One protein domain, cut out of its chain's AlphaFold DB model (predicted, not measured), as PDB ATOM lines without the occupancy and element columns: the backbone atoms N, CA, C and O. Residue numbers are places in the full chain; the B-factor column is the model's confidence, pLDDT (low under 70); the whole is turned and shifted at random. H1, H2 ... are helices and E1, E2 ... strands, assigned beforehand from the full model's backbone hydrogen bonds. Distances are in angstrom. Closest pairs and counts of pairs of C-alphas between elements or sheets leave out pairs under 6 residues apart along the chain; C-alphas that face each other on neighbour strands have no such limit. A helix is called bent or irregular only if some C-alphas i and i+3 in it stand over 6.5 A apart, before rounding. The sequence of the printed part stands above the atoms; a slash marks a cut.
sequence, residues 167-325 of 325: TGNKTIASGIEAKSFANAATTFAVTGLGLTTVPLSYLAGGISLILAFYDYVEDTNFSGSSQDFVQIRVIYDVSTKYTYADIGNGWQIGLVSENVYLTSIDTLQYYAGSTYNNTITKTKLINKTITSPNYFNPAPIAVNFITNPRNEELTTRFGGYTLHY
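AT A GLANCE: This is residues 167 to 325 of the 325 residues of an uncharacterized protein of Fusibacter sp. 3D3 (UniProt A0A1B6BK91). A long, arched three-strand ribbon, E4, E5 and E6, each strand bent by about the same amount along its run, makes the length of a rod; the short strands E1 and E7 join it at its edges. A small four-strand sheet, E3, E2, E8 and E9, is partly face to face with the ribbon near its middle, and three short helices sit on one face of the long sheet, H1 and H2 toward one end and H3 toward the other. The printed part has 159 residues, with named elements in the order E1 H1 E2 E3 H2 E4 E5 E6 H3 E7 E8 E9, and its class is mixed, helices and strands. The long sheet is branched and mixed, while the small one has the order E3 E2 E8 E9, all antiparallel. The whole is loose, with a radius of gyration of the C-alphas of 19.9 A and spans of 72 by 27 by 22 A.

IN THESE COORDINATES: E1, residues 170 to 174, begins with C-alpha 170 at (1.369, 73.342, 106.454) and is 10.9 A long. H1, residues 175 to 184, is 15.5 A long and only just irregular: C-alphas 176 and 179 are 6.9 A apart. E2, residues 187 to 191, and E3, residues 198 to 201, form a hairpin. H2, residues 209 to 217, is 12.7 A long. E4, residues 229 to 246, is 50.6 A long and bends by 58 degrees at residue 235. E5, residues 251 to 271, is the longest strand, 54.4 A from C-alpha 251 at (12.949, 39.200, 119.673) to C-alpha 271, and bends by 63 degrees at residue 263. E6, residues 278 to 291, is 37.9 A long and bends by 59 degrees at residue 287. H3, residues 299 to 304, precedes E7, residues 310 to 312, which runs on into E8, residues 315 to 318, at 46 degrees. E9, residues 321 to 324, ends with C-alpha 324 at (3.937, 63.182, 114.357).

HOW THE PARTS SIT: E4, E5 and E6 form a meander, each strand the antiparallel neighbour of the one before. N 239 and O 259 of E4 and E5 are 2.8 A apart, and N 267 and O 282 of E5 and E6 are 2.8 A apart, both within hydrogen-bond range. E1 is antiparallel to E4, with N 172 and O 230 at 2.8 A, and lies on the other side of E4 from E5. E7 is parallel to E5, with N 312 and O 256 at 2.8 A, on the same side of E5 as E6. This twisted sheet and the sheet E3 E2 E8 E9 form a sandwich, two sheets face to face, their best planes 43 degrees apart. In the small sheet, these backbone pairs are within hydrogen-bond range: N 188 and O 200 of the neighbours E2 and E3 at 2.8 A, N 315 and O 191 of the neighbours E8 and E2 at 2.8 A, and N 318 and O 321 of the hairpin E8 and E9 at 2.8 A. H1 stands up from the branched sheet at a height of 6.3 A. H2 runs slantwise to the strands at a height of 8.6 A, 42 degrees to E6 on the local plane. H3 is over E5 at a height of 7.1 A; the closest C-alphas of the two, Gly 254 and Ala 302, are 3.8 A apart. H1 and H2 touch, about perpendicular at 78 degrees, the C-alphas of Ala 182 and Leu 209 being closest at 4.8 A. O i to N i+4 pairs are within range in 4 of 6 for H1, 4 of 5 for H2 and 1 of 2 for H3.

THE WHOLE: The C-alphas of Gly 248 and Thr 275, the two farthest apart, are 72.5 A from each other. The printed part has no cut, and residue 325 is the chain's last. The link from H2 to E4, 11 residues, is long. The mean pLDDT of the printed part is 91.4; residues 274 to 276 are under 70.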
ATOM      1  N   THR A 167       8.916  70.291 108.026       88.00
ATOM      2  CA  THR A 167       7.545  69.954 107.619       88.00
ATOM      3  C   THR A 167       7.126  70.619 106.301       88.00
ATOM      4  O   THR A 167       6.074  70.286 105.737       88.00
ATOM      5  N   GLY A 168       7.871  71.632 105.853       88.19
ATOM      6  CA  GLY A 168       7.398  72.642 104.915       88.19
ATOM      7  C   GLY A 168       6.229  73.445 105.495       88.19
ATOM      8  O   GLY A 168       5.803  73.242 106.637       88.19
ATOM      9  N   ASN A 169       5.673  74.360 104.699       92.19
ATOM     10  CA  ASN A 169       4.499  75.132 105.107       92.19
ATOM     11  C   ASN A 169       3.239  74.253 105.092       92.19
ATOM     12  O   ASN A 169       2.791  73.799 104.038       92.19
ATOM     13  N   LYS A 170       2.638  74.046 106.263       93.56
ATOM     14  CA  LYS A 170       1.369  73.342 106.454       93.56
ATOM     15  C   LYS A 170       0.289  74.326 106.888       93.56
ATOM     16  O   LYS A 170       0.472  75.081 107.839       93.56
ATOM     17  N   THR A 171      -0.849  74.322 106.198       95.25
ATOM     18  CA  THR A 171      -2.006  75.161 106.554       95.25
ATOM     19  C   THR A 171      -2.667  74.640 107.824       95.25
ATOM     20  O   THR A 171      -3.089  73.488 107.873       95.25
ATOM     21  N   ILE A 172      -2.784  75.503 108.834       95.38
ATOM     22  CA  ILE A 172      -3.376  75.173 110.140       95.38
ATOM     23  C   ILE A 172      -4.738  75.828 110.364       95.38
ATOM     24  O   ILE A 172      -5.534  75.327 111.160       95.38
ATOM     25  N   ALA A 173      -5.013  76.911 109.634       95.50
ATOM     26  CA  ALA A 173      -6.319  77.544 109.521       95.50
ATOM     27  C   ALA A 173      -6.445  78.255 108.163       95.50
ATOM     28  O   ALA A 173      -5.456  78.756 107.629       95.50
ATOM     29  N   SER A 174      -7.657  78.314 107.610       95.00
ATOM     30  CA  SER A 174      -7.935  78.963 106.323       95.00
ATOM     31  C   SER A 174      -9.361  79.499 106.244       95.00
ATOM     32  O   SER A 174     -10.252  79.018 106.946       95.00
ATOM     33  N   GLY A 175      -9.587  80.439 105.332       93.75
ATOM     34  CA  GLY A 175     -10.870  81.084 105.104       93.75
ATOM     35  C   GLY A 175     -11.236  82.075 106.206       93.75
ATOM     36  O   GLY A 175     -10.398  82.483 107.007       93.75
ATOM     37  N   ILE A 176     -12.522  82.424 106.277       91.62
ATOM     38  CA  ILE A 176     -13.039  83.502 107.137       91.62
ATOM     39  C   ILE A 176     -12.706  83.333 108.634       91.62
ATOM     40  O   ILE A 176     -12.634  84.319 109.363       91.62
ATOM     41  N   GLU A 177     -12.452  82.100 109.082       90.31
ATOM     42  CA  GLU A 177     -12.115  81.767 110.471       90.31
ATOM     43  C   GLU A 177     -10.612  81.858 110.782       90.31
ATOM     44  O   GLU A 177     -10.221  81.804 111.949       90.31
ATOM     45  N   ALA A 178      -9.741  82.026 109.780       93.12
ATOM     46  CA  ALA A 178      -8.290  82.074 109.974       93.12
ATOM     47  C   ALA A 178      -7.864  83.202 110.926       93.12
ATOM     48  O   ALA A 178      -6.943  83.040 111.727       93.12
ATOM     49  N   LYS A 179      -8.566  84.339 110.877       91.12
ATOM     50  CA  LYS A 179      -8.344  85.478 111.773       91.12
ATOM     51  C   LYS A 179      -8.743  85.154 113.215       91.12
ATOM     52  O   LYS A 179      -8.002  85.456 114.147       91.12
ATOM     53  N   SER A 180      -9.904  84.520 113.395       91.38
ATOM     54  CA  SER A 180     -10.409  84.087 114.706       91.38
ATOM     55  C   SER A 180      -9.461  83.070 115.347       91.38
ATOM     56  O   SER A 180      -9.066  83.217 116.505       91.38
ATOM     57  N   PHE A 181      -8.994  82.104 114.551       93.81
ATOM     58  CA  PHE A 181      -7.972  81.154 114.967       93.81
ATOM     59  C   PHE A 181      -6.681  81.857 115.407       93.81
ATOM     60  O   PHE A 181      -6.216  81.625 116.521       93.81
ATOM     61  N   ALA A 182      -6.121  82.749 114.584       92.75
ATOM     62  CA  ALA A 182      -4.888  83.465 114.919       92.75
ATOM     63  C   ALA A 182      -5.020  84.349 116.161       92.75
ATOM     64  O   ALA A 182      -4.040  84.553 116.877       92.75
ATOM     65  N   ASN A 183      -6.224  84.851 116.442       92.12
ATOM     66  CA  ASN A 183      -6.508  85.598 117.660       92.12
ATOM     67  C   ASN A 183      -6.417  84.730 118.919       92.12
ATOM     68  O   ASN A 183      -5.893  85.181 119.935       92.12
ATOM     69  N   ALA A 184      -6.878  83.480 118.845       91.88
ATOM     70  CA  ALA A 184      -6.811  82.530 119.953       91.88
ATOM     71  C   ALA A 184      -5.456  81.800 120.055       91.88
ATOM     72  O   ALA A 184      -5.078  81.332 121.130       91.88
ATOM     73  N   ALA A 185      -4.721  81.682 118.950       92.81
ATOM     74  CA  ALA A 185      -3.488  80.909 118.863       92.81
ATOM     75  C   ALA A 185      -2.294  81.647 119.494       92.81
ATOM     76  O   ALA A 185      -1.568  82.383 118.828       92.81
ATOM     77  N   THR A 186      -2.073  81.418 120.790       90.88
ATOM     78  CA  THR A 186      -0.894  81.890 121.544       90.88
ATOM     79  C   THR A 186       0.119  80.768 121.779       90.88
ATOM     80  O   THR A 186       1.334  80.972 121.685       90.88
ATOM     81  N   THR A 187      -0.375  79.554 122.032       92.19
ATOM     82  CA  THR A 187       0.425  78.366 122.338       92.19
ATOM     83  C   THR A 187      -0.046  77.127 121.592       92.19
ATOM     84  O   THR A 187      -1.227  76.973 121.296       92.19
ATOM     85  N   PHE A 188       0.882  76.211 121.366       92.69
ATOM     86  CA  PHE A 188       0.650  74.811 121.040       92.69
ATOM     87  C   PHE A 188       1.270  73.944 122.141       92.69
ATOM     88  O   PHE A 188       1.914  74.458 123.058       92.69
ATOM     89  N   ALA A 189       1.067  72.633 122.090       94.81
ATOM     90  CA  ALA A 189       1.670  71.742 123.069       94.81
ATOM     91  C   ALA A 189       2.155  70.444 122.439       94.81
ATOM     92  O   ALA A 189       1.492  69.892 121.560       94.81
ATOM     93  N   VAL A 190       3.290  69.962 122.943       96.31
ATOM     94  CA  VAL A 190       3.787  68.620 122.650       96.31
ATOM     95  C   VAL A 190       3.205  67.650 123.667       96.31
ATOM     96  O   VAL A 190       3.243  67.901 124.878       96.31
ATOM     97  N   THR A 191       2.647  66.555 123.168       97.12
ATOM     98  CA  THR A 191       1.991  65.508 123.955       97.12
ATOM     99  C   THR A 191       2.511  64.135 123.560       97.12
ATOM    100  O   THR A 191       2.897  63.927 122.416       97.12
ATOM    101  N   GLY A 192       2.482  63.189 124.492       95.31
ATOM    102  CA  GLY A 192       2.875  61.799 124.267       95.31
ATOM    103  C   GLY A 192       2.393  60.929 125.423       95.31
ATOM    104  O   GLY A 192       2.030  61.441 126.489       95.31
ATOM    105  N   LEU A 193       2.354  59.613 125.232       95.06
ATOM    106  CA  LEU A 193       1.864  58.701 126.263       95.06
ATOM    107  C   LEU A 193       2.763  58.738 127.511       95.06
ATOM    108  O   LEU A 193       3.938  58.389 127.470       95.06
ATOM    109  N   GLY A 194       2.190  59.140 128.648       90.44
ATOM    110  CA  GLY A 194       2.912  59.286 129.917       90.44
ATOM    111  C   GLY A 194       3.742  60.570 130.038       90.44
ATOM    112  O   GLY A 194       4.306  60.815 131.103       90.44
ATOM    113  N   LEU A 195       3.802  61.400 128.991       93.88
ATOM    114  CA  LEU A 195       4.462  62.700 129.026       93.88
ATOM    115  C   LEU A 195       3.523  63.745 129.643       93.88
ATOM    116  O   LEU A 195       2.366  63.875 129.246       93.88
ATOM    117  N   THR A 196       4.036  64.541 130.583       94.12
ATOM    118  CA  THR A 196       3.335  65.761 131.005       94.12
ATOM    119  C   THR A 196       3.346  66.754 129.849       94.12
ATOM    120  O   THR A 196       4.421  67.130 129.391       94.12
ATOM    121  N   THR A 197       2.165  67.179 129.392       94.62
ATOM    122  CA  THR A 197       1.992  68.117 128.273       94.62
ATOM    123  C   THR A 197       2.950  69.302 128.371       94.62
ATOM    124  O   THR A 197       2.958  70.017 129.374       94.62
ATOM    125  N   VAL A 198       3.730  69.532 127.312       94.56
ATOM    126  CA  VAL A 198       4.729  70.605 127.262       94.56
ATOM    127  C   VAL A 198       4.184  71.766 126.428       94.56
ATOM    128  O   VAL A 198       4.211  71.684 125.198       94.56
ATOM    129  N   PRO A 199       3.689  72.854 127.050       94.00
ATOM    130  CA  PRO A 199       3.209  74.011 126.308       94.00
ATOM    131  C   PRO A 199       4.379  74.807 125.719       94.00
ATOM    132  O   PRO A 199       5.404  75.027 126.369       94.00
ATOM    133  N   LEU A 200       4.197  75.274 124.487       91.62
ATOM    134  CA  LEU A 200       5.128  76.110 123.739       91.62
ATOM    135  C   LEU A 200       4.354  77.246 123.077       91.62
ATOM    136  O   LEU A 200       3.290  77.038 122.510       91.62
ATOM    137  N   SER A 201       4.869  78.470 123.132       91.06
ATOM    138  CA  SER A 201       4.223  79.588 122.431       91.06
ATOM    139  C   SER A 201       4.613  79.607 120.954       91.06
ATOM    140  O   SER A 201       5.766  79.311 120.641       91.06
ATOM    141  N   TYR A 202       3.713  80.032 120.067       86.00
ATOM    142  CA  TYR A 202       4.049  80.237 118.650       86.00
ATOM    143  C   TYR A 202       5.060  81.372 118.461       86.00
ATOM    144  O   TYR A 202       5.966  81.274 117.642       86.00
ATOM    145  N   LEU A 203       4.927  82.432 119.263       88.62
ATOM    146  CA  LEU A 203       5.737  83.647 119.193       88.62
ATOM    147  C   LEU A 203       6.395  83.963 120.548       88.62
ATOM    148  O   LEU A 203       6.149  83.288 121.556       88.62
ATOM    149  N   ALA A 204       7.307  84.934 120.573       81.69
ATOM    150  CA  ALA A 204       7.930  85.401 121.813       81.69
ATOM    151  C   ALA A 204       6.900  86.126 122.701       81.69
ATOM    152  O   ALA A 204       5.974  86.756 122.202       81.69
ATOM    153  N   GLY A 205       7.036  86.010 124.026       80.75
ATOM    154  CA  GLY A 205       6.142  86.684 124.979       80.75
ATOM    155  C   GLY A 205       4.706  86.145 125.046       80.75
ATOM    156  O   GLY A 205       3.893  86.710 125.766       80.75
ATOM    157  N   GLY A 206       4.378  85.062 124.327       78.38
ATOM    158  CA  GLY A 206       3.031  84.478 124.346       78.38
ATOM    159  C   GLY A 206       1.971  85.309 123.618       78.38
ATOM    160  O   GLY A 206       0.782  85.082 123.827       78.38
ATOM    161  N   ILE A 207       2.391  86.255 122.773       88.50
ATOM    162  CA  ILE A 207       1.479  87.036 121.935       88.50
ATOM    163  C   ILE A 207       0.743  86.119 120.954       88.50
ATOM    164  O   ILE A 207       1.298  85.120 120.482       88.50
ATOM    165  N   SER A 208      -0.514  86.448 120.660       91.19
ATOM    166  CA  SER A 208      -1.278  85.720 119.652       91.19
ATOM    167  C   SER A 208      -0.762  86.041 118.253       91.19
ATOM    168  O   SER A 208      -0.161  87.093 118.010       91.19
ATOM    169  N   LEU A 209      -1.007  85.128 117.315       90.88
ATOM    170  CA  LEU A 209      -0.574  85.295 115.932       90.88
ATOM    171  C   LEU A 209      -1.166  86.555 115.287       90.88
ATOM    172  O   LEU A 209      -0.447  87.255 114.569       90.88
ATOM    173  N   ILE A 210      -2.421  86.899 115.606       91.25
ATOM    174  CA  ILE A 210      -3.059  88.096 115.042       91.25
ATOM    175  C   ILE A 210      -2.464  89.398 115.584       91.25
ATOM    176  O   ILE A 210      -2.346  90.362 114.837       91.25
ATOM    177  N   LEU A 211      -2.064  89.444 116.862       89.19
ATOM    178  CA  LEU A 211      -1.455  90.649 117.432       89.19
ATOM    179  C   LEU A 211      -0.117  90.930 116.752       89.19
ATOM    180  O   LEU A 211       0.133  92.049 116.321       89.19
ATOM    181  N   ALA A 212       0.683  89.886 116.528       86.75
ATOM    182  CA  ALA A 212       1.925  90.010 115.775       86.75
ATOM    183  C   ALA A 212       1.717  90.405 114.304       86.75
ATOM    184  O   ALA A 212       2.619  90.983 113.698       86.75
ATOM    185  N   PHE A 213       0.558  90.073 113.724       87.56
ATOM    186  CA  PHE A 213       0.174  90.535 112.394       87.56
ATOM    187  C   PHE A 213      -0.120  92.038 112.409       87.56
ATOM    188  O   PHE A 213       0.470  92.771 111.619       87.56
ATOM    189  N   TYR A 214      -0.970  92.504 113.331       89.56
ATOM    190  CA  TYR A 214      -1.316  93.924 113.470       89.56
ATOM    191  C   TYR A 214      -0.100  94.804 113.752       89.56
ATOM    192  O   TYR A 214       0.049  95.842 113.114       89.56
ATOM    193  N   ASP A 215       0.803  94.359 114.628       86.19
ATOM    194  CA  ASP A 215       2.041  95.082 114.945       86.19
ATOM    195  C   ASP A 215       2.943  95.284 113.717       86.19
ATOM    196  O   ASP A 215       3.755  96.202 113.686       86.19
ATOM    197  N   TYR A 216       2.839  94.416 112.707       85.38
ATOM    198  CA  TYR A 216       3.654  94.492 111.495       85.38
ATOM    199  C   TYR A 216       3.009  95.312 110.383       85.38
ATOM    200  O   TYR A 216       3.705  96.033 109.675       85.38
ATOM    201  N   VAL A 217       1.698  95.161 110.188       84.88
ATOM    202  CA  VAL A 217       0.973  95.849 109.108       84.88
ATOM    203  C   VAL A 217       0.490  97.240 109.513       84.88
ATOM    204  O   VAL A 217       0.030  97.979 108.649       84.88
ATOM    205  N   GLU A 218       0.569  97.576 110.806       82.88
ATOM    206  CA  GLU A 218       0.103  98.840 111.399       82.88
ATOM    207  C   GLU A 218      -1.373  99.165 111.069       82.88
ATOM    208  O   GLU A 218      -1.805 100.316 111.082       82.88
ATOM    209  N   ASP A 219      -2.169  98.125 110.802       78.06
ATOM    210  CA  ASP A 219      -3.603  98.180 110.515       78.06
ATOM    211  C   ASP A 219      -4.315  97.076 111.308       78.06
ATOM    212  O   ASP A 219      -3.767  96.007 111.582       78.06
ATOM    213  N   THR A 220      -5.562  97.328 111.680       79.88
ATOM    214  CA  THR A 220      -6.435  96.379 112.384       79.88
ATOM    215  C   THR A 220      -7.701  96.050 111.585       79.88
ATOM    216  O   THR A 220      -8.466  95.153 111.961       79.88
ATOM    217  N   ASN A 221      -7.940  96.745 110.466       78.44
ATOM    218  CA  ASN A 221      -9.172  96.695 109.678       78.44
ATOM    219  C   ASN A 221      -9.146  95.607 108.597       78.44
ATOM    220  O   ASN A 221      -9.222  95.872 107.396       78.44
ATOM    221  N   PHE A 222      -9.120  94.355 109.046       77.56
ATOM    222  CA  PHE A 222      -9.238  93.179 108.179       77.56
ATOM    223  C   PHE A 222     -10.601  92.515 108.360       77.56
ATOM    224  O   PHE A 222     -10.954  92.113 109.475       77.56
ATOM    225  N   SER A 223     -11.370  92.382 107.282       78.00
ATOM    226  CA  SER A 223     -12.548  91.510 107.237       78.00
ATOM    227  C   SER A 223     -12.117  90.090 106.890       78.00
ATOM    228  O   SER A 223     -11.237  89.925 106.051       78.00
ATOM    229  N   GLY A 224     -12.753  89.077 107.483       79.69
ATOM    230  CA  GLY A 224     -12.476  87.688 107.119       79.69
ATOM    231  C   GLY A 224     -12.758  87.436 105.635       79.69
ATOM    232  O   GLY A 224     -13.831  87.784 105.137       79.69
ATOM    233  N   SER A 225     -11.806  86.824 104.940       87.62
ATOM    234  CA  SER A 225     -11.897  86.460 103.524       87.62
ATOM    235  C   SER A 225     -11.712  84.959 103.333       87.62
ATOM    236  O   SER A 225     -11.041  84.283 104.108       87.62
ATOM    237  N   SER A 226     -12.280  84.414 102.255       89.50
ATOM    238  CA  SER A 226     -12.051  83.017 101.858       89.50
ATOM    239  C   SER A 226     -10.589  82.725 101.503       89.50
ATOM    240  O   SER A 226     -10.196  81.563 101.475       89.50
ATOM    241  N   GLN A 227      -9.795  83.767 101.246       90.56
ATOM    242  CA  GLN A 227      -8.374  83.665 100.931       90.56
ATOM    243  C   GLN A 227      -7.471  83.699 102.168       90.56
ATOM    244  O   GLN A 227      -6.284  83.420 102.030       90.56
ATOM    245  N   ASP A 228      -7.994  84.056 103.343       93.75
ATOM    246  CA  ASP A 228      -7.179  84.188 104.551       93.75
ATOM    247  C   ASP A 228      -6.582  82.841 104.953       93.75
ATOM    248  O   ASP A 228      -7.231  81.797 104.831       93.75
ATOM    249  N   PHE A 229      -5.354  82.845 105.461       95.31
ATOM    250  CA  PHE A 229      -4.735  81.622 105.955       95.31
ATOM    251  C   PHE A 229      -3.694  81.868 107.038       95.31
ATOM    252  O   PHE A 229      -3.074  82.926 107.134       95.31
ATOM    253  N   VAL A 230      -3.483  80.817 107.824       96.00
ATOM    254  CA  VAL A 230      -2.373  80.665 108.756       96.00
ATOM    255  C   VAL A 230      -1.688  79.347 108.430       96.00
ATOM    256  O   VAL A 230      -2.314  78.284 108.429       96.00
ATOM    257  N   GLN A 231      -0.398  79.424 108.150       96.44
ATOM    258  CA  GLN A 231       0.487  78.301 107.893       96.44
ATOM    259  C   GLN A 231       1.578  78.244 108.953       96.44
ATOM    260  O   GLN A 231       1.961  79.267 109.523       96.44
ATOM    261  N   ILE A 232       2.086  77.040 109.192       95.75
ATOM    262  CA  ILE A 232       3.270  76.823 110.016       95.75
ATOM    263  C   ILE A 232       4.296  75.989 109.277       95.75
ATOM    264  O   ILE A 232       3.938  75.177 108.427       95.75
ATOM    265  N   ARG A 233       5.545  76.123 109.686       94.25
ATOM    266  CA  ARG A 233       6.633  75.224 109.325       94.25
ATOM    267  C   ARG A 233       7.442  74.939 110.575       94.25
ATOM    268  O   ARG A 233       7.771  75.871 111.303       94.25
ATOM    269  N   VAL A 234       7.717  73.673 110.853       94.38
ATOM    270  CA  VAL A 234       8.474  73.248 112.036       94.38
ATOM    271  C   VAL A 234       9.777  72.623 111.566       94.38
ATOM    272  O   VAL A 234       9.755  71.781 110.673       94.38
ATOM    273  N   ILE A 235      10.886  73.045 112.177       92.81
ATOM    274  CA  ILE A 235      12.215  72.464 111.965       92.81
ATOM    275  C   ILE A 235      12.646  71.775 113.255       92.81
ATOM    276  O   ILE A 235      12.609  72.402 114.324       92.81
ATOM    277  N   TYR A 236      13.021  70.501 113.170       93.50
ATOM    278  CA  TYR A 236      13.333  69.686 114.341       93.50
ATOM    279  C   TYR A 236      14.278  68.520 114.036       93.50
ATOM    280  O   TYR A 236      14.317  68.016 112.919       93.50
ATOM    281  N   ASP A 237      14.976  68.050 115.066       92.25
ATOM    282  CA  ASP A 237      15.637  66.746 115.065       92.25
ATOM    283  C   ASP A 237      14.770  65.749 115.838       92.25
ATOM    284  O   ASP A 237      14.109  66.108 116.820       92.25
ATOM    285  N   VAL A 238      14.777  64.486 115.422       93.69
ATOM    286  CA  VAL A 238      14.043  63.418 116.109       93.69
ATOM    287  C   VAL A 238      14.887  62.167 116.218       93.69
ATOM    288  O   VAL A 238      15.533  61.738 115.262       93.69
ATOM    289  N   SER A 239      14.830  61.551 117.393       95.19
ATOM    290  CA  SER A 239      15.298  60.200 117.612       95.19
ATOM    291  C   SER A 239      14.177  59.300 118.074       95.19
ATOM    292  O   SER A 239      13.659  59.491 119.172       95.19
ATOM    293  N   THR A 240      13.898  58.265 117.296       96.75
ATOM    294  CA  THR A 240      12.941  57.218 117.650       96.75
ATOM    295  C   THR A 240      13.715  55.969 118.048       96.75
ATOM    296  O   THR A 240      14.529  55.453 117.280       96.75
ATOM    297  N   LYS A 241      13.496  55.499 119.275       96.62
ATOM    298  CA  LYS A 241      14.160  54.341 119.872       96.62
ATOM    299  C   LYS A 241      13.183  53.176 119.990       96.62
ATOM    300  O   LYS A 241      12.134  53.305 120.621       96.62
ATOM    301  N   TYR A 242      13.578  52.032 119.439       97.50
ATOM    302  CA  TYR A 242      12.833  50.777 119.454       97.50
ATOM    303  C   TYR A 242      13.541  49.794 120.378       97.50
ATOM    304  O   TYR A 242      14.656  49.352 120.082       97.50
ATOM    305  N   THR A 243      12.885  49.429 121.474       97.12
ATOM    306  CA  THR A 243      13.445  48.535 122.489       97.12
ATOM    307  C   THR A 243      12.766  47.177 122.424       97.12
ATOM    308  O   THR A 243      11.553  47.046 122.624       97.12
ATOM    309  N   TYR A 244      13.575  46.156 122.160       96.75
ATOM    310  CA  TYR A 244      13.183  44.762 122.027       96.75
ATOM    311  C   TYR A 244      13.657  43.959 123.230       96.75
ATOM    312  O   TYR A 244      14.705  44.239 123.815       96.75
ATOM    313  N   ALA A 245      12.912  42.908 123.534       95.75
ATOM    314  CA  ALA A 245      13.267  41.904 124.518       95.75
ATOM    315  C   ALA A 245      13.070  40.504 123.925       95.75
ATOM    316  O   ALA A 245      12.210  40.303 123.064       95.75
ATOM    317  N   ASP A 246      13.858  39.537 124.392       94.12
ATOM    318  CA  ASP A 246      13.651  38.118 124.095       94.12
ATOM    319  C   ASP A 246      13.243  37.376 125.372       94.12
ATOM    320  O   ASP A 246      14.038  37.189 126.291       94.12
ATOM    321  N   ILE A 247      11.981  36.953 125.430       90.06
ATOM    322  CA  ILE A 247      11.414  36.172 126.544       90.06
ATOM    323  C   ILE A 247      11.309  34.674 126.225       90.06
ATOM    324  O   ILE A 247      10.499  33.962 126.817       90.06
ATOM    325  N   GLY A 248      12.118  34.185 125.281       86.75
ATOM    326  CA  GLY A 248      12.210  32.771 124.908       86.75
ATOM    327  C   GLY A 248      11.449  32.391 123.635       86.75
ATOM    328  O   GLY A 248      11.551  31.250 123.193       86.75
ATOM    329  N   ASN A 249      10.732  33.337 123.022       84.50
ATOM    330  CA  ASN A 249      10.015  33.152 121.752       84.50
ATOM    331  C   ASN A 249      10.623  33.981 120.606       84.50
ATOM    332  O   ASN A 249      10.009  34.121 119.546       84.50
ATOM    333  N   GLY A 250      11.827  34.521 120.812       89.75
ATOM    334  CA  GLY A 250      12.500  35.424 119.890       89.75
ATOM    335  C   GLY A 250      12.285  36.894 120.240       89.75
ATOM    336  O   GLY A 250      11.550  37.251 121.159       89.75
ATOM    337  N   TRP A 251      12.959  37.753 119.476       93.12
ATOM    338  CA  TRP A 251      12.949  39.200 119.673       93.12
ATOM    339  C   TRP A 251      11.585  39.801 119.365       93.12
ATOM    340  O   TRP A 251      11.070  39.669 118.254       93.12
ATOM    341  N   GLN A 252      11.038  40.513 120.341       94.94
ATOM    342  CA  GLN A 252       9.759  41.195 120.238       94.94
ATOM    343  C   GLN A 252       9.916  42.625 120.752       94.94
ATOM    344  O   GLN A 252      10.574  42.861 121.768       94.94
ATOM    345  N   ILE A 253       9.345  43.582 120.026       96.44
ATOM    346  CA  ILE A 253       9.346  44.982 120.434       96.44
ATOM    347  C   ILE A 253       8.433  45.167 121.647       96.44
ATOM    348  O   ILE A 253       7.336  44.623 121.687       96.44
ATOM    349  N   GLY A 254       8.893  45.918 122.642       96.94
ATOM    350  CA  GLY A 254       8.106  46.244 123.832       96.94
ATOM    351  C   GLY A 254       7.824  47.735 123.992       96.94
ATOM    352  O   GLY A 254       6.819  48.108 124.595       96.94
ATOM    353  N   LEU A 255       8.693  48.595 123.454       97.88
ATOM    354  CA  LEU A 255       8.566  50.046 123.565       97.88
ATOM    355  C   LEU A 255       9.105  50.751 122.315       97.88
ATOM    356  O   LEU A 255      10.207  50.444 121.858       97.88
ATOM    357  N   VAL A 256       8.345  51.732 121.833       97.69
ATOM    358  CA  VAL A 256       8.800  52.812 120.948       97.69
ATOM    359  C   VAL A 256       8.781  54.103 121.761       97.69
ATOM    360  O   VAL A 256       7.786  54.403 122.419       97.69
ATOM    361  N   SER A 257       9.888  54.837 121.772       97.56
ATOM    362  CA  SER A 257      10.066  56.056 122.572       97.56
ATOM    363  C   SER A 257      10.836  57.104 121.784       97.56
ATOM    364  O   SER A 257      11.610  56.743 120.900       97.56
ATOM    365  N   GLU A 258      10.663  58.384 122.110       97.25
ATOM    366  CA  GLU A 258      11.216  59.469 121.295       97.25
ATOM    367  C   GLU A 258      11.937  60.558 122.082       97.25
ATOM    368  O   GLU A 258      11.587  60.888 123.216       97.25
ATOM    369  N   ASN A 259      12.930  61.157 121.433       95.44
ATOM    370  CA  ASN A 259      13.596  62.375 121.861       95.44
ATOM    371  C   ASN A 259      13.594  63.367 120.699       95.44
ATOM    372  O   ASN A 259      14.203  63.099 119.665       95.44
ATOM    373  N   VAL A 260      12.911  64.495 120.871       95.38
ATOM    374  CA  VAL A 260      12.738  65.515 119.834       95.38
ATOM    375  C   VAL A 260      13.436  66.792 120.266       95.38
ATOM    376  O   VAL A 260      13.150  67.321 121.342       95.38
ATOM    377  N   TYR A 261      14.303  67.326 119.415       94.50
ATOM    378  CA  TYR A 261      14.855  68.664 119.571       94.50
ATOM    379  C   TYR A 261      14.143  69.617 118.613       94.50
ATOM    380  O   TYR A 261      14.341  69.588 117.404       94.50
ATOM    381  N   LEU A 262      13.277  70.471 119.159       94.12
ATOM    382  CA  LEU A 262      12.585  71.493 118.383       94.12
ATOM    383  C   LEU A 262      13.503  72.699 118.180       94.12
ATOM    384  O   LEU A 262      13.782  73.428 119.139       94.12
ATOM    385  N   THR A 263      13.905  72.948 116.936       93.94
ATOM    386  CA  THR A 263      14.783  74.065 116.563       93.94
ATOM    387  C   THR A 263      13.979  75.348 116.410       93.94
ATOM    388  O   THR A 263      14.179  76.312 117.157       93.94
ATOM    389  N   SER A 264      13.013  75.369 115.490       93.75
ATOM    390  CA  SER A 264      12.230  76.570 115.200       93.75
ATOM    391  C   SER A 264      10.833  76.276 114.675       93.75
ATOM    392  O   SER A 264      10.555  75.210 114.131       93.75
ATOM    393  N   ILE A 265       9.965  77.274 114.811       94.75
ATOM    394  CA  ILE A 265       8.669  77.330 114.146       94.75
ATOM    395  C   ILE A 265       8.563  78.632 113.354       94.75
ATOM    396  O   ILE A 265       8.755  79.718 113.905       94.75
ATOM    397  N   ASP A 266       8.243  78.523 112.072       94.81
ATOM    398  CA  ASP A 266       7.829  79.653 111.252       94.81
ATOM    399  C   ASP A 266       6.310  79.694 111.208       94.81
ATOM    400  O   ASP A 266       5.638  78.669 111.096       94.81
ATOM    401  N   THR A 267       5.762  80.897 111.279       94.81
ATOM    402  CA  THR A 267       4.337  81.163 111.122       94.81
ATOM    403  C   THR A 267       4.161  82.125 109.962       94.81
ATOM    404  O   THR A 267       4.747  83.206 109.953       94.81
ATOM    405  N   LEU A 268       3.387  81.715 108.965       95.25
ATOM    406  CA  LEU A 268       3.085  82.498 107.776       95.25
ATOM    407  C   LEU A 268       1.594  82.825 107.794       95.25
ATOM    408  O   LEU A 268       0.758  81.927 107.841       95.25
ATOM    409  N   GLN A 269       1.257  84.108 107.775       94.25
ATOM    410  CA  GLN A 269      -0.124  84.573 107.821       94.25
ATOM    411  C   GLN A 269      -0.423  85.446 106.611       94.25
ATOM    412  O   GLN A 269       0.424  86.236 106.186       94.25
ATOM    413  N   TYR A 270      -1.641  85.333 106.099       93.00
ATOM    414  CA  TYR A 270      -2.186  86.201 105.066       93.00
ATOM    415  C   TYR A 270      -3.610  86.592 105.434       93.00
ATOM    416  O   TYR A 270      -4.433  85.721 105.729       93.00
ATOM    417  N   TYR A 271      -3.888  87.893 105.362       90.69
ATOM    418  CA  TYR A 271      -5.232  88.437 105.515       90.69
ATOM    419  C   TYR A 271      -5.536  89.417 104.384       90.69
ATOM    420  O   TYR A 271      -4.741  90.320 104.094       90.69
ATOM    421  N   ALA A 272      -6.696  89.245 103.752       85.50
ATOM    422  CA  ALA A 272      -7.192  90.179 102.754       85.50
ATOM    423  C   ALA A 272      -7.645  91.476 103.442       85.50
ATOM    424  O   ALA A 272      -8.527  91.477 104.304       85.50
ATOM    425  N   GLY A 273      -7.020  92.591 103.073       73.75
ATOM    426  CA  GLY A 273      -7.383  93.912 103.573       73.75
ATOM    427  C   GLY A 273      -8.330  94.636 102.624       73.75
ATOM    428  O   GLY A 273      -8.455  94.301 101.449       73.75
ATOM    429  N   SER A 274      -8.970  95.687 103.131       63.50
ATOM    430  CA  SER A 274      -9.784  96.594 102.310       63.50
ATOM    431  C   SER A 274      -8.943  97.429 101.333       63.50
ATOM    432  O   SER A 274      -9.442  97.825 100.282       63.50
ATOM    433  N   THR A 275      -7.673  97.684 101.674       62.75
ATOM    434  CA  THR A 275      -6.753  98.538 100.898       62.75
ATOM    435  C   THR A 275      -5.560  97.756 100.341       62.75
ATOM    436  O   THR A 275      -5.209  97.928  99.177       62.75
ATOM    437  N   TYR A 276      -4.962  96.860 101.135       65.62
ATOM    438  CA  TYR A 276      -3.844  96.013 100.713       65.62
ATOM    439  C   TYR A 276      -3.974  94.612 101.304       65.62
ATOM    440  O   TYR A 276      -4.355  94.446 102.464       65.62
ATOM    441  N   ASN A 277      -3.621  93.605 100.511       77.94
ATOM    442  CA  ASN A 277      -3.439  92.247 101.003       77.94
ATOM    443  C   ASN A 277      -2.050  92.144 101.622       77.94
ATOM    444  O   ASN A 277      -1.065  92.494 100.969       77.94
ATOM    445  N   ASN A 278      -1.973  91.665 102.860       83.56
ATOM    446  CA  ASN A 278      -0.715  91.611 103.590       83.56
ATOM    447  C   ASN A 278      -0.363  90.174 103.966       83.56
ATOM    448  O   ASN A 278      -1.201  89.416 104.457       83.56
ATOM    449  N   THR A 279       0.907  89.836 103.759       88.38
ATOM    450  CA  THR A 279       1.518  88.574 104.166       88.38
ATOM    451  C   THR A 279       2.635  88.865 105.154       88.38
ATOM    452  O   THR A 279       3.446  89.763 104.929       88.38
ATOM    453  N   ILE A 280       2.715  88.078 106.221       90.88
ATOM    454  CA  ILE A 280       3.801  88.152 107.197       90.88
ATOM    455  C   ILE A 280       4.335  86.755 107.490       90.88
ATOM    456  O   ILE A 280       3.560  85.818 107.677       90.88
ATOM    457  N   THR A 281       5.656  86.645 107.603       92.31
ATOM    458  CA  THR A 281       6.328  85.464 108.152       92.31
ATOM    459  C   THR A 281       7.020  85.844 109.452       92.31
ATOM    460  O   THR A 281       7.720  86.858 109.519       92.31
ATOM    461  N   LYS A 282       6.845  85.034 110.496       92.94
ATOM    462  CA  LYS A 282       7.554  85.171 111.770       92.94
ATOM    463  C   LYS A 282       8.175  83.845 112.165       92.94
ATOM    464  O   LYS A 282       7.460  82.859 112.310       92.94
ATOM    465  N   THR A 283       9.478  83.869 112.402       92.38
ATOM    466  CA  THR A 283      10.239  82.743 112.942       92.38
ATOM    467  C   THR A 283      10.392  82.899 114.444       92.38
ATOM    468  O   THR A 283      10.778  83.963 114.938       92.38
ATOM    469  N   LYS A 284      10.144  81.818 115.175       91.94
ATOM    470  CA  LYS A 284      10.509  81.681 116.577       91.94
ATOM    471  C   LYS A 284      11.488  80.527 116.734       91.94
ATOM    472  O   LYS A 284      11.164  79.386 116.419       91.94
ATOM    473  N   LEU A 285      12.647  80.824 117.314       93.31
ATOM    474  CA  LEU A 285      13.547  79.792 117.820       93.31
ATOM    475  C   LEU A 285      12.951  79.183 119.092       93.31
ATOM    476  O   LEU A 285      12.569  79.903 120.019       93.31
ATOM    477  N   ILE A 286      12.848  77.859 119.108       92.31
ATOM    478  CA  ILE A 286      12.364  77.080 120.245       92.31
ATOM    479  C   ILE A 286      13.555  76.545 121.039       92.31
ATOM    480  O   ILE A 286      13.587  76.741 122.253       92.31
ATOM    481  N   ASN A 287      14.530  75.939 120.351       91.75
ATOM    482  CA  ASN A 287      15.746  75.345 120.914       91.75
ATOM    483  C   ASN A 287      15.475  74.530 122.186       91.75
ATOM    484  O   ASN A 287      16.030  74.808 123.254       91.75
ATOM    485  N   LYS A 288      14.554  73.563 122.094       91.75
ATOM    486  CA  LYS A 288      14.102  72.786 123.251       91.75
ATOM    487  C   LYS A 288      14.032  71.299 122.940       91.75
ATOM    488  O   LYS A 288      13.306  70.894 122.036       91.75
ATOM    489  N   THR A 289      14.694  70.505 123.774       93.81
ATOM    490  CA  THR A 289      14.552  69.048 123.796       93.81
ATOM    491  C   THR A 289      13.311  68.641 124.588       93.81
ATOM    492  O   THR A 289      13.057  69.150 125.685       93.81
ATOM    493  N   ILE A 290      12.530  67.725 124.028       95.50
ATOM    494  CA  ILE A 290      11.370  67.099 124.651       95.50
ATOM    495  C   ILE A 290      11.534  65.595 124.482       95.50
ATOM    496  O   ILE A 290      11.662  65.093 123.370       95.50
ATOM    497  N   THR A 291      11.530  64.885 125.602       95.81
ATOM    498  CA  THR A 291      11.846  63.460 125.653       95.81
ATOM    499  C   THR A 291      10.655  62.699 126.213       95.81
ATOM    500  O   THR A 291      10.067  63.114 127.217       95.81
ATOM    501  N   SER A 292      10.294  61.585 125.582       96.75
ATOM    502  CA  SER A 292       9.282  60.682 126.112       96.75
ATOM    503  C   SER A 292       9.770  60.039 127.424       96.75
ATOM    504  O   SER A 292      10.979  59.905 127.644       96.75
ATOM    505  N   PRO A 293       8.863  59.643 128.336       94.88
ATOM    506  CA  PRO A 293       9.234  59.305 129.713       94.88
ATOM    507  C   PRO A 293      10.284  58.200 129.847       94.88
ATOM    508  O   PRO A 293      11.092  58.237 130.775       94.88
ATOM    509  N   ASN A 294      10.272  57.219 128.941       96.12
ATOM    510  CA  ASN A 294      11.103  56.023 129.057       96.12
ATOM    511  C   ASN A 294      12.230  55.946 128.021       96.12
ATOM    512  O   ASN A 294      12.899  54.922 127.944       96.12
ATOM    513  N   TYR A 295      12.503  57.016 127.271       96.06
ATOM    514  CA  TYR A 295      13.530  57.016 126.222       96.06
ATOM    515  C   TYR A 295      14.928  56.603 126.729       96.06
ATOM    516  O   TYR A 295      15.571  55.701 126.184       96.06
ATOM    517  N   PHE A 296      15.390  57.219 127.824       93.06
ATOM    518  CA  PHE A 296      16.699  56.917 128.423       93.06
ATOM    519  C   PHE A 296      16.679  55.716 129.376       93.06
ATOM    520  O   PHE A 296      17.744  55.218 129.734       93.06
ATOM    521  N   ASN A 297      15.496  55.235 129.780       94.00
ATOM    522  CA  ASN A 297      15.338  54.038 130.608       94.00
ATOM    523  C   ASN A 297      14.205  53.117 130.119       94.00
ATOM    524  O   ASN A 297      13.195  52.953 130.808       94.00
ATOM    525  N   PRO A 298      14.357  52.515 128.927       95.56
ATOM    526  CA  PRO A 298      13.260  51.823 128.262       95.56
ATOM    527  C   PRO A 298      13.046  50.394 128.761       95.56
ATOM    528  O   PRO A 298      11.927  49.883 128.703       95.56
ATOM    529  N   ALA A 299      14.098  49.730 129.253       94.12
ATOM    530  CA  ALA A 299      14.076  48.295 129.531       94.12
ATOM    531  C   ALA A 299      12.975  47.848 130.518       94.12
ATOM    532  O   ALA A 299      12.291  46.864 130.214       94.12
ATOM    533  N   PRO A 300      12.715  48.562 131.638       94.62
ATOM    534  CA  PRO A 300      11.628  48.209 132.550       94.62
ATOM    535  C   PRO A 300      10.246  48.215 131.890       94.62
ATOM    536  O   PRO A 300       9.396  47.399 132.238       94.62
ATOM    537  N   ILE A 301      10.004  49.128 130.949       96.12
ATOM    538  CA  ILE A 301       8.729  49.204 130.234       96.12
ATOM    539  C   ILE A 301       8.688  48.171 129.118       96.12
ATOM    540  O   ILE A 301       7.727  47.414 129.042       96.12
ATOM    541  N   ALA A 302       9.739  48.074 128.308       96.31
ATOM    542  CA  ALA A 302       9.767  47.169 127.171       96.31
ATOM    543  C   ALA A 302       9.466  45.717 127.573       96.31
ATOM    544  O   ALA A 302       8.602  45.097 126.962       96.31
ATOM    545  N   VAL A 303      10.070  45.202 128.654       95.12
ATOM    546  CA  VAL A 303       9.818  43.823 129.123       95.12
ATOM    547  C   VAL A 303       8.356  43.584 129.523       95.12
ATOM    548  O   VAL A 303       7.826  42.495 129.318       95.12
ATOM    549  N   ASN A 304       7.675  44.602 130.052       94.75
ATOM    550  CA  ASN A 304       6.283  44.489 130.490       94.75
ATOM    551  C   ASN A 304       5.263  44.607 129.344       94.75
ATOM    552  O   ASN A 304       4.104  44.239 129.525       94.75
ATOM    553  N   PHE A 305       5.676  45.114 128.179       95.38
ATOM    554  CA  PHE A 305       4.793  45.436 127.051       95.38
ATOM    555  C   PHE A 305       5.131  44.657 125.771       95.38
ATOM    556  O   PHE A 305       4.673  44.999 124.689       95.38
ATOM    557  N   ILE A 306       5.872  43.552 125.879       90.44
ATOM    558  CA  ILE A 306       6.300  42.723 124.739       90.44
ATOM    559  C   ILE A 306       5.131  42.229 123.857       90.44
ATOM    560  O   ILE A 306       5.258  42.109 122.641       90.44
ATOM    561  N   THR A 307       3.983  41.912 124.459       86.75
ATOM    562  CA  THR A 307       2.807  41.396 123.734       86.75
ATOM    563  C   THR A 307       1.918  42.494 123.157       86.75
ATOM    564  O   THR A 307       1.112  42.223 122.267       86.75
ATOM    565  N   ASN A 308       2.048  43.718 123.664       92.44
ATOM    566  CA  ASN A 308       1.326  44.894 123.202       92.44
ATOM    567  C   ASN A 308       2.270  46.098 123.308       92.44
ATOM    568  O   ASN A 308       2.250  46.781 124.341       92.44
ATOM    569  N   PRO A 309       3.126  46.304 122.290       94.88
ATOM    570  CA  PRO A 309       4.198  47.284 122.346       94.88
ATOM    571  C   PRO A 309       3.643  48.654 122.705       94.88
ATOM    572  O   PRO A 309       2.676  49.130 122.105       94.88
ATOM    573  N   ARG A 310       4.245  49.297 123.700       96.62
ATOM    574  CA  ARG A 310       3.847  50.645 124.084       96.62
ATOM    575  C   ARG A 310       4.470  51.643 123.114       96.62
ATOM    576  O   ARG A 310       5.674  51.599 122.894       96.62
ATOM    577  N   ASN A 311       3.663  52.553 122.576       96.19
ATOM    578  CA  ASN A 311       4.144  53.645 121.739       96.19
ATOM    579  C   ASN A 311       4.084  54.969 122.524       96.19
ATOM    580  O   ASN A 311       3.017  55.381 122.984       96.19
ATOM    581  N   GLU A 312       5.245  55.589 122.731       97.19
ATOM    582  CA  GLU A 312       5.423  56.889 123.384       97.19
ATOM    583  C   GLU A 312       5.888  57.982 122.413       97.19
ATOM    584  O   GLU A 312       6.492  58.964 122.848       97.19
ATOM    585  N   GLU A 313       5.594  57.819 121.122       96.12
ATOM    586  CA  GLU A 313       5.761  58.853 120.102       96.12
ATOM    587  C   GLU A 313       5.144  60.180 120.544       96.12
ATOM    588  O   GLU A 313       4.075  60.260 121.175       96.12
ATOM    589  N   LEU A 314       5.856  61.244 120.206       97.62
ATOM    590  CA  LEU A 314       5.468  62.601 120.491       97.62
ATOM    591  C   LEU A 314       4.619  63.128 119.343       97.62
ATOM    592  O   LEU A 314       4.802  62.822 118.167       97.62
ATOM    593  N   THR A 315       3.660  63.969 119.695       97.19
ATOM    594  CA  THR A 315       2.758  64.592 118.733       97.19
ATOM    595  C   THR A 315       2.522  66.041 119.095       97.19
ATOM    596  O   THR A 315       2.661  66.468 120.246       97.19
ATOM    597  N   THR A 316       2.166  66.839 118.100       96.31
ATOM    598  CA  THR A 316       1.730  68.216 118.307       96.31
ATOM    599  C   THR A 316       0.592  68.542 117.370       96.31
ATOM    600  O   THR A 316       0.658  68.280 116.173       96.31
ATOM    601  N   ARG A 317      -0.455  69.158 117.919       94.69
ATOM    602  CA  ARG A 317      -1.585  69.640 117.132       94.69
ATOM    603  C   ARG A 317      -1.521  71.151 116.966       94.69
ATOM    604  O   ARG A 317      -1.546  71.898 117.943       94.69
ATOM    605  N   PHE A 318      -1.537  71.580 115.716       92.00
ATOM    606  CA  PHE A 318      -1.594  72.967 115.298       92.00
ATOM    607  C   PHE A 318      -2.903  73.200 114.543       92.00
ATOM    608  O   PHE A 318      -2.993  72.976 113.338       92.00
ATOM    609  N   GLY A 319      -3.962  73.588 115.260       88.31
ATOM    610  CA  GLY A 319      -5.287  73.765 114.657       88.31
ATOM    611  C   GLY A 319      -5.773  72.501 113.930       88.31
ATOM    612  O   GLY A 319      -6.062  71.481 114.572       88.31
ATOM    613  N   GLY A 320      -5.885  72.589 112.601       86.81
ATOM    614  CA  GLY A 320      -6.280  71.486 111.715       86.81
ATOM    615  C   GLY A 320      -5.173  70.488 111.343       86.81
ATOM    616  O   GLY A 320      -5.488  69.450 110.770       86.81
ATOM    617  N   TYR A 321      -3.909  70.766 111.667       92.88
ATOM    618  CA  TYR A 321      -2.764  69.915 111.336       92.88
ATOM    619  C   TYR A 321      -2.222  69.202 112.582       92.88
ATOM    620  O   TYR A 321      -2.097  69.812 113.645       92.88
ATOM    621  N   THR A 322      -1.870  67.925 112.444       95.06
ATOM    622  CA  THR A 322      -1.172  67.151 113.477       95.06
ATOM    623  C   THR A 322       0.188  66.741 112.937       95.06
ATOM    624  O   THR A 322       0.268  66.112 111.884       95.06
ATOM    625  N   LEU A 323       1.237  67.095 113.671       93.75
ATOM    626  CA  LEU A 323       2.595  66.625 113.449       93.75
ATOM    627  C   LEU A 323       2.851  65.412 114.349       93.75
ATOM    628  O   LEU A 323       2.656  65.493 115.567       93.75
ATOM    629  N   HIS A 324       3.277  64.322 113.726       93.69
ATOM    630  CA  HIS A 324       3.937  63.182 114.357       93.69
ATOM    631  C   HIS A 324       5.429  63.363 114.070       93.69
ATOM    632  O   HIS A 324       5.763  63.665 112.923       93.69
ATOM    633  N   TYR A 325       6.275  63.332 115.099       90.19
ATOM    634  CA  TYR A 325       7.690  63.675 114.937       90.19
ATOM    635  C   TYR A 325       8.468  62.578 114.200       90.19
ATOM    636  O   TYR A 325       8.113  61.396 114.343       90.19
TER     637      TYR A 325